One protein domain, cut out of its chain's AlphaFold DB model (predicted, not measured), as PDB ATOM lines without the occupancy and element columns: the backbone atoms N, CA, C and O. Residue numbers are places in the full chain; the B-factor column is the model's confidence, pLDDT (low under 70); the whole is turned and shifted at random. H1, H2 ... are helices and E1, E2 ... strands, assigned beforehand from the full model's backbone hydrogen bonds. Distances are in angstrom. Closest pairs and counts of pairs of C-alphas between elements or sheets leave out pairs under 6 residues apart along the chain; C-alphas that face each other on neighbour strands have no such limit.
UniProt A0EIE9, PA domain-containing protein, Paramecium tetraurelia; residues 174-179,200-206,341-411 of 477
ATOM      1  N   TYR A 174      40.697 -43.696 -38.848       97.88
ATOM      2  CA  TYR A 174      39.903 -44.857 -38.467       97.88
ATOM      3  C   TYR A 174      38.407 -44.574 -38.550       97.88
ATOM      4  O   TYR A 174      37.925 -43.491 -38.222       97.88
ATOM      5  N   GLU A 175      37.672 -45.573 -39.015       98.06
ATOM      6  CA  GLU A 175      36.250 -45.475 -39.326       98.06
ATOM      7  C   GLU A 175      35.504 -46.589 -38.593       98.06
ATOM      8  O   GLU A 175      35.970 -47.732 -38.556       98.06
ATOM      9  N   TYR A 176      34.370 -46.267 -37.971       97.88
ATOM     10  CA  TYR A 176      33.632 -47.218 -37.138       97.88
ATOM     11  C   TYR A 176      32.161 -47.293 -37.532       97.88
ATOM     12  O   TYR A 176      31.425 -46.327 -37.353       97.88
ATOM     13  N   TRP A 177      31.741 -48.463 -38.013       96.81
ATOM     14  CA  TRP A 177      30.349 -48.789 -38.295       96.81
ATOM     15  C   TRP A 177      29.687 -49.384 -37.066       96.81
ATOM     16  O   TRP A 177      30.162 -50.383 -36.519       96.81
ATOM     17  N   PHE A 178      28.564 -48.802 -36.663       94.69
ATOM     18  CA  PHE A 178      27.754 -49.270 -35.546       94.69
ATOM     19  C   PHE A 178      26.261 -49.002 -35.779       94.69
ATOM     20  O   PHE A 178      25.867 -48.525 -36.842       94.69
ATOM     21  N   SER A 179      25.415 -49.362 -34.813       92.25
ATOM     22  CA  SER A 179      23.979 -49.067 -34.858       92.25
ATOM     23  C   SER A 179      23.625 -48.052 -33.779       92.25
ATOM     24  O   SER A 179      24.060 -48.185 -32.633       92.25
ATOM     25  N   ASN A 200      43.832 -36.591 -30.326       91.31
ATOM     26  CA  ASN A 200      42.838 -35.981 -31.216       91.31
ATOM     27  C   ASN A 200      43.469 -35.258 -32.424       91.31
ATOM     28  O   ASN A 200      42.875 -35.208 -33.493       91.31
ATOM     29  N   GLU A 201      44.687 -34.733 -32.278       93.88
ATOM     30  CA  GLU A 201      45.422 -34.077 -33.370       93.88
ATOM     31  C   GLU A 201      46.109 -35.067 -34.326       93.88
ATOM     32  O   GLU A 201      46.435 -34.714 -35.454       93.88
ATOM     33  N   SER A 202      46.318 -36.311 -33.891       96.56
ATOM     34  CA  SER A 202      47.004 -37.368 -34.652       96.56
ATOM     35  C   SER A 202      46.036 -38.422 -35.201       96.56
ATOM     36  O   SER A 202      46.461 -39.399 -35.817       96.56
ATOM     37  N   LEU A 203      44.733 -38.252 -34.969       97.31
ATOM     38  CA  LEU A 203      43.694 -39.196 -35.355       97.31
ATOM     39  C   LEU A 203      42.602 -38.525 -36.183       97.31
ATOM     40  O   LEU A 203      42.046 -37.501 -35.796       97.31
ATOM     41  N   GLN A 204      42.199 -39.182 -37.266       97.56
ATOM     42  CA  GLN A 204      41.018 -38.811 -38.036       97.56
ATOM     43  C   GLN A 204      39.939 -39.882 -37.876       97.56
ATOM     44  O   GLN A 204      39.958 -40.913 -38.544       97.56
ATOM     45  N   PHE A 205      38.987 -39.623 -36.983       98.12
ATOM     46  CA  PHE A 205      37.861 -40.517 -36.731       98.12
ATOM     47  C   PHE A 205      36.633 -40.158 -37.570       98.12
ATOM     48  O   PHE A 205      36.240 -38.994 -37.527       98.12
ATOM     49  N   THR A 206      35.967 -41.136 -38.193       98.12
ATOM     50  CA  THR A 206      34.632 -40.968 -38.809       98.12
ATOM     51  C   THR A 206      33.657 -42.063 -38.338       98.12
ATOM     52  O   THR A 206      33.956 -43.250 -38.500       98.12
ATOM     53  N   ALA A 341      26.845 -55.722 -41.751       84.62
ATOM     54  CA  ALA A 341      26.916 -56.070 -40.340       84.62
ATOM     55  C   ALA A 341      27.607 -54.959 -39.548       84.62
ATOM     56  O   ALA A 341      28.318 -54.127 -40.109       84.62
ATOM     57  N   TRP A 342      27.403 -54.971 -38.240       88.38
ATOM     58  CA  TRP A 342      28.067 -54.112 -37.268       88.38
ATOM     59  C   TRP A 342      28.332 -54.923 -35.990       88.38
ATOM     60  O   TRP A 342      27.674 -55.946 -35.787       88.38
ATOM     61  N   PRO A 343      29.258 -54.487 -35.120       92.31
ATOM     62  CA  PRO A 343      30.204 -53.387 -35.323       92.31
ATOM     63  C   PRO A 343      31.366 -53.740 -36.268       92.31
ATOM     64  O   PRO A 343      31.792 -54.893 -36.336       92.31
ATOM     65  N   ILE A 344      31.899 -52.749 -36.991       92.00
ATOM     66  CA  ILE A 344      33.096 -52.906 -37.840       92.00
ATOM     67  C   ILE A 344      34.027 -51.709 -37.646       92.00
ATOM     68  O   ILE A 344      33.581 -50.569 -37.666       92.00
ATOM     69  N   LEU A 345      35.324 -51.975 -37.497       95.00
ATOM     70  CA  LEU A 345      36.374 -50.962 -37.422       95.00
ATOM     71  C   LEU A 345      37.287 -51.080 -38.645       95.00
ATOM     72  O   LEU A 345      37.738 -52.177 -38.973       95.00
ATOM     73  N   TYR A 346      37.580 -49.956 -39.283       95.75
ATOM     74  CA  TYR A 346      38.644 -49.814 -40.272       95.75
ATOM     75  C   TYR A 346      39.731 -48.900 -39.714       95.75
ATOM     76  O   TYR A 346      39.420 -47.907 -39.060       95.75
ATOM     77  N   ILE A 347      40.993 -49.232 -39.972       96.88
ATOM     78  CA  ILE A 347      42.163 -48.425 -39.613       96.88
ATOM     79  C   ILE A 347      43.015 -48.304 -40.875       96.88
ATOM     80  O   ILE A 347      43.410 -49.325 -41.436       96.88
ATOM     81  N   ASN A 348      43.244 -47.077 -41.346       95.06
ATOM     82  CA  ASN A 348      43.912 -46.771 -42.615       95.06
ATOM     83  C   ASN A 348      43.383 -47.644 -43.770       95.06
ATOM     84  O   ASN A 348      44.138 -48.323 -44.463       95.06
ATOM     85  N   ASP A 349      42.052 -47.669 -43.907       91.81
ATOM     86  CA  ASP A 349      41.289 -48.415 -44.918       91.81
ATOM     87  C   ASP A 349      41.441 -49.955 -44.863       91.81
ATOM     88  O   ASP A 349      40.903 -50.675 -45.705       91.81
ATOM     89  N   ILE A 350      42.081 -50.497 -43.819       91.06
ATOM     90  CA  ILE A 350      42.149 -51.937 -43.543       91.06
ATOM     91  C   ILE A 350      41.098 -52.312 -42.495       91.06
ATOM     92  O   ILE A 350      41.071 -51.769 -41.389       91.06
ATOM     93  N   LYS A 351      40.257 -53.304 -42.812       91.56
ATOM     94  CA  LYS A 351      39.274 -53.863 -41.873       91.56
ATOM     95  C   LYS A 351      39.973 -54.559 -40.702       91.56
ATOM     96  O   LYS A 351      40.642 -55.580 -40.886       91.56
ATOM     97  N   TYR A 352      39.758 -54.055 -39.492       92.75
ATOM     98  CA  TYR A 352      40.232 -54.675 -38.259       92.75
ATOM     99  C   TYR A 352      39.474 -55.984 -37.970       92.75
ATOM    100  O   TYR A 352      38.264 -56.105 -38.175       92.75
ATOM    101  N   ARG A 353      40.219 -56.973 -37.482       90.50
ATOM    102  CA  ARG A 353      39.807 -58.318 -37.076       90.50
ATOM    103  C   ARG A 353      40.199 -58.511 -35.613       90.50
ATOM    104  O   ARG A 353      41.143 -57.896 -35.125       90.50
ATOM    105  N   GLY A 354      39.496 -59.404 -34.931       88.50
ATOM    106  CA  GLY A 354      39.602 -59.587 -33.488       88.50
ATOM    107  C   GLY A 354      38.564 -58.798 -32.694       88.50
ATOM    108  O   GLY A 354      37.700 -58.110 -33.238       88.50
ATOM    109  N   SER A 355      38.654 -58.915 -31.374       88.06
ATOM    110  CA  SER A 355      37.770 -58.245 -30.427       88.06
ATOM    111  C   SER A 355      37.967 -56.730 -30.468       88.06
ATOM    112  O   SER A 355      39.091 -56.228 -30.411       88.06
ATOM    113  N   LEU A 356      36.853 -55.997 -30.514       89.25
ATOM    114  CA  LEU A 356      36.825 -54.530 -30.464       89.25
ATOM    115  C   LEU A 356      36.796 -53.972 -29.037       89.25
ATOM    116  O   LEU A 356      36.925 -52.771 -28.839       89.25
ATOM    117  N   THR A 357      36.578 -54.820 -28.034       87.06
ATOM    118  CA  THR A 357      36.418 -54.404 -26.635       87.06
ATOM    119  C   THR A 357      37.101 -55.384 -25.705       87.06
ATOM    120  O   THR A 357      37.233 -56.559 -26.043       87.06
ATOM    121  N   VAL A 358      37.449 -54.923 -24.507       80.62
ATOM    122  CA  VAL A 358      38.045 -55.745 -23.448       80.62
ATOM    123  C   VAL A 358      37.058 -55.910 -22.289       80.62
ATOM    124  O   VAL A 358      36.354 -54.965 -21.910       80.62
ATOM    125  N   SER A 359      36.987 -57.117 -21.726       75.56
ATOM    126  CA  SER A 359      36.225 -57.408 -20.504       75.56
ATOM    127  C   SER A 359      36.934 -56.857 -19.264       75.56
ATOM    128  O   SER A 359      38.155 -56.780 -19.217       75.56
ATOM    129  N   GLY A 360      36.174 -56.442 -18.248       66.50
ATOM    130  CA  GLY A 360      36.738 -55.877 -17.011       66.50
ATOM    131  C   GLY A 360      37.227 -54.426 -17.120       66.50
ATOM    132  O   GLY A 360      37.530 -53.815 -16.100       66.50
ATOM    133  N   TYR A 361      37.230 -53.836 -18.317       68.69
ATOM    134  CA  TYR A 361      37.543 -52.423 -18.513       68.69
ATOM    135  C   TYR A 361      36.404 -51.537 -17.988       68.69
ATOM    136  O   TYR A 361      35.319 -51.491 -18.580       68.69
ATOM    137  N   LYS A 362      36.647 -50.816 -16.889       61.06
ATOM    138  CA  LYS A 362      35.726 -49.810 -16.345       61.06
ATOM    139  C   LYS A 362      36.189 -48.416 -16.768       61.06
ATOM    140  O   LYS A 362      37.157 -47.884 -16.242       61.06
ATOM    141  N   SER A 363      35.479 -47.812 -17.716       59.78
ATOM    142  CA  SER A 363      35.614 -46.385 -18.019       59.78
ATOM    143  C   SER A 363      34.654 -45.588 -17.141       59.78
ATOM    144  O   SER A 363      33.441 -45.710 -17.336       59.78
ATOM    145  N   ASN A 364      35.152 -44.744 -16.234       59.91
ATOM    146  CA  ASN A 364      34.306 -43.729 -15.612       59.91
ATOM    147  C   ASN A 364      34.351 -42.445 -16.450       59.91
ATOM    148  O   ASN A 364      35.229 -41.603 -16.292       59.91
ATOM    149  N   PHE A 365      33.426 -42.335 -17.407       63.97
ATOM    150  CA  PHE A 365      33.380 -41.205 -18.336       63.97
ATOM    151  C   PHE A 365      33.200 -39.855 -17.618       63.97
ATOM    152  O   PHE A 365      33.826 -38.875 -18.014       63.97
ATOM    153  N   ASP A 366      32.393 -39.805 -16.552       62.66
ATOM    154  CA  ASP A 366      32.042 -38.550 -15.872       62.66
ATOM    155  C   ASP A 366      33.124 -38.053 -14.897       62.66
ATOM    156  O   ASP A 366      33.157 -36.866 -14.585       62.66
ATOM    157  N   GLN A 367      34.026 -38.926 -14.435       57.56
ATOM    158  CA  GLN A 367      35.109 -38.547 -13.516       57.56
ATOM    159  C   GLN A 367      36.440 -38.272 -14.222       57.56
ATOM    160  O   GLN A 367      37.378 -37.822 -13.576       57.56
ATOM    161  N   GLY A 368      36.558 -38.535 -15.530       51.34
ATOM    162  CA  GLY A 368      37.812 -38.371 -16.281       51.34
ATOM    163  C   GLY A 368      38.918 -39.370 -15.904       51.34
ATOM    164  O   GLY A 368      39.817 -39.615 -16.707       51.34
ATOM    165  N   ASP A 369      38.811 -39.999 -14.736       46.88
ATOM    166  CA  ASP A 369      39.698 -41.045 -14.257       46.88
ATOM    167  C   ASP A 369      39.377 -42.380 -14.931       46.88
ATOM    168  O   ASP A 369      38.242 -42.872 -14.933       46.88
ATOM    169  N   GLN A 370      40.407 -42.997 -15.510       56.38
ATOM    170  CA  GLN A 370      40.330 -44.372 -15.980       56.38
ATOM    171  C   GLN A 370      41.417 -45.211 -15.320       56.38
ATOM    172  O   GLN A 370      42.609 -44.959 -15.500       56.38
ATOM    173  N   GLU A 371      40.990 -46.262 -14.624       51.12
ATOM    174  CA  GLU A 371      41.833 -47.386 -14.218       51.12
ATOM    175  C   GLU A 371      42.174 -48.238 -15.452       51.12
ATOM    176  O   GLU A 371      41.674 -49.346 -15.642       51.12
ATOM    177  N   ILE A 372      43.012 -47.714 -16.346       53.78
ATOM    178  CA  ILE A 372      43.617 -48.525 -17.408       53.78
ATOM    179  C   ILE A 372      44.896 -49.112 -16.827       53.78
ATOM    180  O   ILE A 372      45.973 -48.542 -16.990       53.78
ATOM    181  N   TYR A 373      44.767 -50.229 -16.111       52.09
ATOM    182  CA  TYR A 373      45.929 -50.945 -15.579       52.09
ATOM    183  C   TYR A 373      46.684 -51.723 -16.665       52.09
ATOM    184  O   TYR A 373      47.892 -51.892 -16.547       52.09
ATOM    185  N   ASP A 374      46.006 -52.167 -17.733       65.06
ATOM    186  CA  ASP A 374      46.627 -52.977 -18.788       65.06
ATOM    187  C   ASP A 374      45.962 -52.770 -20.165       65.06
ATOM    188  O   ASP A 374      44.854 -53.239 -20.435       65.06
ATOM    189  N   SER A 375      46.652 -52.061 -21.059       73.62
ATOM    190  CA  SER A 375      46.267 -51.841 -22.461       73.62
ATOM    191  C   SER A 375      46.786 -52.918 -23.416       73.62
ATOM    192  O   SER A 375      46.435 -52.877 -24.598       73.62
ATOM    193  N   SER A 376      47.582 -53.891 -22.946       71.38
ATOM    194  CA  SER A 376      48.116 -54.978 -23.789       71.38
ATOM    195  C   SER A 376      47.011 -55.750 -24.503       71.38
ATOM    196  O   SER A 376      47.168 -56.181 -25.643       71.38
ATOM    197  N   ARG A 377      45.853 -55.856 -23.848       73.31
ATOM    198  CA  ARG A 377      44.700 -56.628 -24.316       73.31
ATOM    199  C   ARG A 377      43.749 -55.821 -25.184       73.31
ATOM    200  O   ARG A 377      42.834 -56.391 -25.775       73.31
ATOM    201  N   PHE A 378      43.936 -54.503 -25.279       84.75
ATOM    202  CA  PHE A 378      43.055 -53.658 -26.071       84.75
ATOM    203  C   PHE A 378      43.523 -53.604 -27.527       84.75
ATOM    204  O   PHE A 378      44.189 -52.662 -27.954       84.75
ATOM    205  N   GLY A 379      43.167 -54.643 -28.286       87.94
ATOM    206  CA  GLY A 379      43.588 -54.835 -29.678       87.94
ATOM    207  C   GLY A 379      43.415 -53.606 -30.587       87.94
ATOM    208  O   GLY A 379      44.392 -53.236 -31.236       87.94
ATOM    209  N   PRO A 380      42.267 -52.895 -30.584       92.38
ATOM    210  CA  PRO A 380      42.100 -51.668 -31.366       92.38
ATOM    211  C   PRO A 380      43.109 -50.569 -31.023       92.38
ATOM    212  O   PRO A 380      43.624 -49.916 -31.924       92.38
ATOM    213  N   PHE A 381      43.437 -50.383 -29.741       91.94
ATOM    214  CA  PHE A 381      44.468 -49.430 -29.327       91.94
ATOM    215  C   PHE A 381      45.849 -49.839 -29.841       91.94
ATOM    216  O   PHE A 381      46.544 -49.015 -30.432       91.94
ATOM    217  N   GLN A 382      46.216 -51.116 -29.700       89.62
ATOM    218  CA  GLN A 382      47.484 -51.625 -30.230       89.62
ATOM    219  C   GLN A 382      47.562 -51.454 -31.757       89.62
ATOM    220  O   GLN A 382      48.584 -51.012 -32.273       89.62
ATOM    221  N   ALA A 383      46.481 -51.755 -32.479       92.81
ATOM    222  CA  ALA A 383      46.402 -51.626 -33.932       92.81
ATOM    223  C   ALA A 383      46.520 -50.169 -34.404       92.81
ATOM    224  O   ALA A 383      47.327 -49.879 -35.286       92.81
ATOM    225  N   VAL A 384      45.778 -49.245 -33.782       95.31
ATOM    226  CA  VAL A 384      45.884 -47.804 -34.064       95.31
ATOM    227  C   VAL A 384      47.309 -47.324 -33.823       95.31
ATOM    228  O   VAL A 384      47.896 -46.689 -34.693       95.31
ATOM    229  N   CYS A 385      47.907 -47.681 -32.688       93.25
ATOM    230  CA  CYS A 385      49.252 -47.232 -32.378       93.25
ATOM    231  C   CYS A 385      50.322 -47.790 -33.334       93.25
ATOM    232  O   CYS A 385      51.232 -47.063 -33.719       93.25
ATOM    233  N   LYS A 386      50.190 -49.046 -33.781       90.81
ATOM    234  CA  LYS A 386      51.072 -49.643 -34.805       90.81
ATOM    235  C   LYS A 386      50.895 -49.042 -36.204       90.81
ATOM    236  O   LYS A 386      51.754 -49.251 -37.057       90.81
ATOM    237  N   SER A 387      49.796 -48.324 -36.432       94.12
ATOM    238  CA  SER A 387      49.495 -47.653 -37.700       94.12
ATOM    239  C   SER A 387      50.130 -46.263 -37.800       94.12
ATOM    240  O   SER A 387      49.988 -45.610 -38.830       94.12
ATOM    241  N   PHE A 388      50.839 -45.796 -36.770       94.25
ATOM    242  CA  PHE A 388      51.664 -44.595 -36.877       94.25
ATOM    243  C   PHE A 388      53.034 -44.922 -37.467       94.25
ATOM    244  O   PHE A 388      53.627 -45.956 -37.157       94.25
ATOM    245  N   ILE A 389      53.578 -44.003 -38.263       92.38
ATOM    246  CA  ILE A 389      55.020 -43.987 -38.523       92.38
ATOM    247  C   ILE A 389      55.769 -43.638 -37.229       92.38
ATOM    248  O   ILE A 389      55.291 -42.861 -36.401       92.38
ATOM    249  N   ASN A 390      56.985 -44.161 -37.060       87.69
ATOM    250  CA  ASN A 390      57.750 -43.996 -35.815       87.69
ATOM    251  C   ASN A 390      57.937 -42.525 -35.393       87.69
ATOM    252  O   ASN A 390      57.907 -42.217 -34.204       87.69
ATOM    253  N   SER A 391      58.104 -41.609 -36.351       88.81
ATOM    254  CA  SER A 391      58.312 -40.181 -36.076       88.81
ATOM    255  C   SER A 391      57.062 -39.445 -35.584       88.81
ATOM    256  O   SER A 391      57.206 -38.399 -34.957       88.81
ATOM    257  N   SER A 392      55.857 -39.957 -35.860       93.06
ATOM    258  CA  SER A 392      54.582 -39.357 -35.432       93.06
ATOM    259  C   SER A 392      53.896 -40.132 -34.306       93.06
ATOM    260  O   SER A 392      52.794 -39.768 -33.903       93.06
ATOM    261  N   LEU A 393      54.534 -41.186 -33.780       91.69
ATOM    262  CA  LEU A 393      53.965 -42.053 -32.752       91.69
ATOM    263  C   LEU A 393      53.625 -41.256 -31.472       91.69
ATOM    264  O   LEU A 393      54.543 -40.752 -30.812       91.69
ATOM    265  N   PRO A 394      52.344 -41.169 -31.064       93.00
ATOM    266  CA  PRO A 394      51.948 -40.393 -29.890       93.00
ATOM    267  C   PRO A 394      52.508 -40.947 -28.570       93.00
ATOM    268  O   PRO A 394      52.645 -42.157 -28.386       93.00
ATOM    269  N   GLU A 395      52.739 -40.077 -27.583       88.06
ATOM    270  CA  GLU A 395      53.270 -40.469 -26.262       88.06
ATOM    271  C   GLU A 395      52.384 -41.475 -25.512       88.06
ATOM    272  O   GLU A 395      52.870 -42.316 -24.753       88.06
ATOM    273  N   VAL A 396      51.063 -41.427 -25.713       87.56
ATOM    274  CA  VAL A 396      50.168 -42.441 -25.137       87.56
ATOM    275  C   VAL A 396      50.438 -43.823 -25.733       87.56
ATOM    276  O   VAL A 396      50.418 -44.795 -24.985       87.56
ATOM    277  N   CYS A 397      50.766 -43.917 -27.023       89.31
ATOM    278  CA  CYS A 397      51.150 -45.167 -27.668       89.31
ATOM    279  C   CYS A 397      52.484 -45.680 -27.123       89.31
ATOM    280  O   CYS A 397      52.538 -46.812 -26.652       89.31
ATOM    281  N   LYS A 398      53.516 -44.828 -27.054       86.00
ATOM    282  CA  LYS A 398      54.834 -45.200 -26.501       86.00
ATOM    283  C   LYS A 398      54.752 -45.772 -25.084       86.00
ATOM    284  O   LYS A 398      55.442 -46.731 -24.765       86.00
ATOM    285  N   ARG A 399      53.891 -45.203 -24.234       82.44
ATOM    286  CA  ARG A 399      53.750 -45.624 -22.828       82.44
ATOM    287  C   ARG A 399      52.892 -46.870 -22.617       82.44
ATOM    288  O   ARG A 399      53.004 -47.495 -21.568       82.44
ATOM    289  N   ARG A 400      51.960 -47.165 -23.528       80.88
ATOM    290  CA  ARG A 400      50.871 -48.133 -23.290       80.88
ATOM    291  C   ARG A 400      50.796 -49.259 -24.315       80.88
ATOM    292  O   ARG A 400      50.047 -50.220 -24.114       80.88
ATOM    293  N   MET A 401      51.513 -49.167 -25.427       79.50
ATOM    294  CA  MET A 401      51.709 -50.327 -26.289       79.50
ATOM    295  C   MET A 401      52.488 -51.401 -25.528       79.50
ATOM    296  O   MET A 401      53.406 -51.080 -24.779       79.50
ATOM    297  N   VAL A 402      52.104 -52.666 -25.695       66.81
ATOM    298  CA  VAL A 402      52.772 -53.796 -25.029       66.81
ATOM    299  C   VAL A 402      53.336 -54.749 -26.068       66.81
ATOM    300  O   VAL A 402      52.714 -54.987 -27.106       66.81
ATOM    301  N   GLY A 403      54.527 -55.264 -25.751       54.47
ATOM    302  CA  GLY A 403      55.493 -55.748 -26.720       54.47
ATOM    303  C   GLY A 403      56.038 -54.529 -27.447       54.47
ATOM    304  O   GLY A 403      55.298 -53.934 -28.219       54.47
ATOM    305  N   TYR A 404      57.309 -54.160 -27.241       41.22
ATOM    306  CA  TYR A 404      58.016 -53.163 -28.076       41.22
ATOM    307  C   TYR A 404      59.251 -53.769 -28.767       41.22
ATOM    308  O   TYR A 404      59.929 -54.550 -28.141       41.22
ATOM    309  N   LEU A 405      59.534 -53.465 -30.033       39.84
ATOM    310  CA  LEU A 405      60.730 -53.945 -30.744       39.84
ATOM    311  C   LEU A 405      61.994 -53.152 -30.305       39.84
ATOM    312  O   LEU A 405      61.993 -51.943 -30.489       39.84
ATOM    313  N   ASP A 406      63.051 -53.775 -29.777       35.16
ATOM    314  CA  ASP A 406      64.406 -53.223 -29.591       35.16
ATOM    315  C   ASP A 406      65.108 -53.020 -30.948       35.16
ATOM    316  O   ASP A 406      64.615 -53.486 -31.973       35.16
ATOM    317  N   ASP A 407      66.237 -52.299 -30.942       35.34
ATOM    318  CA  ASP A 407      66.877 -51.540 -32.042       35.34
ATOM    319  C   ASP A 407      67.315 -52.307 -33.327       35.34
ATOM    320  O   ASP A 407      67.946 -51.727 -34.215       35.34
ATOM    321  N   ASP A 408      66.948 -53.582 -33.485       35.06
ATOM    322  CA  ASP A 408      67.013 -54.400 -34.714       35.06
ATOM    323  C   ASP A 408      65.626 -54.848 -35.238       35.06
ATOM    324  O   ASP A 408      65.518 -55.471 -36.299       35.06
ATOM    325  N   GLY A 409      64.557 -54.537 -34.501       33.53
ATOM    326  CA  GLY A 409      63.235 -55.131 -34.639       33.53
ATOM    327  C   GLY A 409      62.918 -56.241 -33.613       33.53
ATOM    328  O   GLY A 409      62.387 -57.270 -34.039       33.53
ATOM    329  N   SER A 410      63.155 -56.084 -32.294       29.27
ATOM    330  CA  SER A 410      62.934 -57.180 -31.305       29.27
ATOM    331  C   SER A 410      62.130 -56.900 -30.003       29.27
ATOM    332  O   SER A 410      62.586 -56.299 -29.052       29.27
ATOM    333  N   TRP A 411      60.908 -57.436 -29.905       38.03
ATOM    334  CA  TRP A 411      60.098 -57.719 -28.690       38.03
ATOM    335  C   TRP A 411      60.650 -57.585 -27.218       38.03
ATOM    336  O   TRP A 411      60.990 -58.631 -26.672       38.03
TER     337      TRP A 411
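What this domain is: This is residues 174 to 179, 200 to 206 and 341 to 411 of the 477 residues of the protein "PA domain-containing protein" of Paramecium tetraurelia (UniProt A0EIE9). This model has little regular structure: a small three-stranded sheet at one end is grazed by H1, H2 lies beyond H1, and residues 364 to 369 and 404 to 410 stick out. The 84 printed residues include two named helices and four strands, in order E1 E2 E3 H1 H2 E4, class mixed; the mixed sheet runs E2 E1 E3. The whole is only just compact, close to loose, radius of gyration of the C-alphas 14.1 A, spanning 43 by 31 by 26 A.

Where its parts are: E1, residues 174 to 178, 13.3 A long, begins at C-alpha (39.903, -44.857, -38.467). E2 is residues 203 to 206, E3 344 to 347, H1 379 to 386, 10.5 A long, and H2 395 to 400. E4, residues 404 to 406, ends at C-alpha (64.406, -53.223, -29.591).

How they stand to each other: E1 is antiparallel to E3, with N 175 and O 346 2.9 A apart, and parallel to E2, with N 174 and O 204 2.9 A apart. H1 only grazes the sheet; its closest C-alphas to E3 are Val 384 and Ile 347, 6.7 A. H1 and H2 are close but not clearly touching, closest C-alphas Cys 385 and Cys 397, 5.5 A. In both, every O i to N i+4 pair is within hydrogen-bond range. E4 pairs with no named strand.

The domain as a whole: Residues 180 to 199 and 207 to 340 are cut out, with C-alpha gaps of 23.2 A and 17.0 A. E3 to H1 is a long link. pLDDT is under 70 at residues 360 to 374 and 402 to 411.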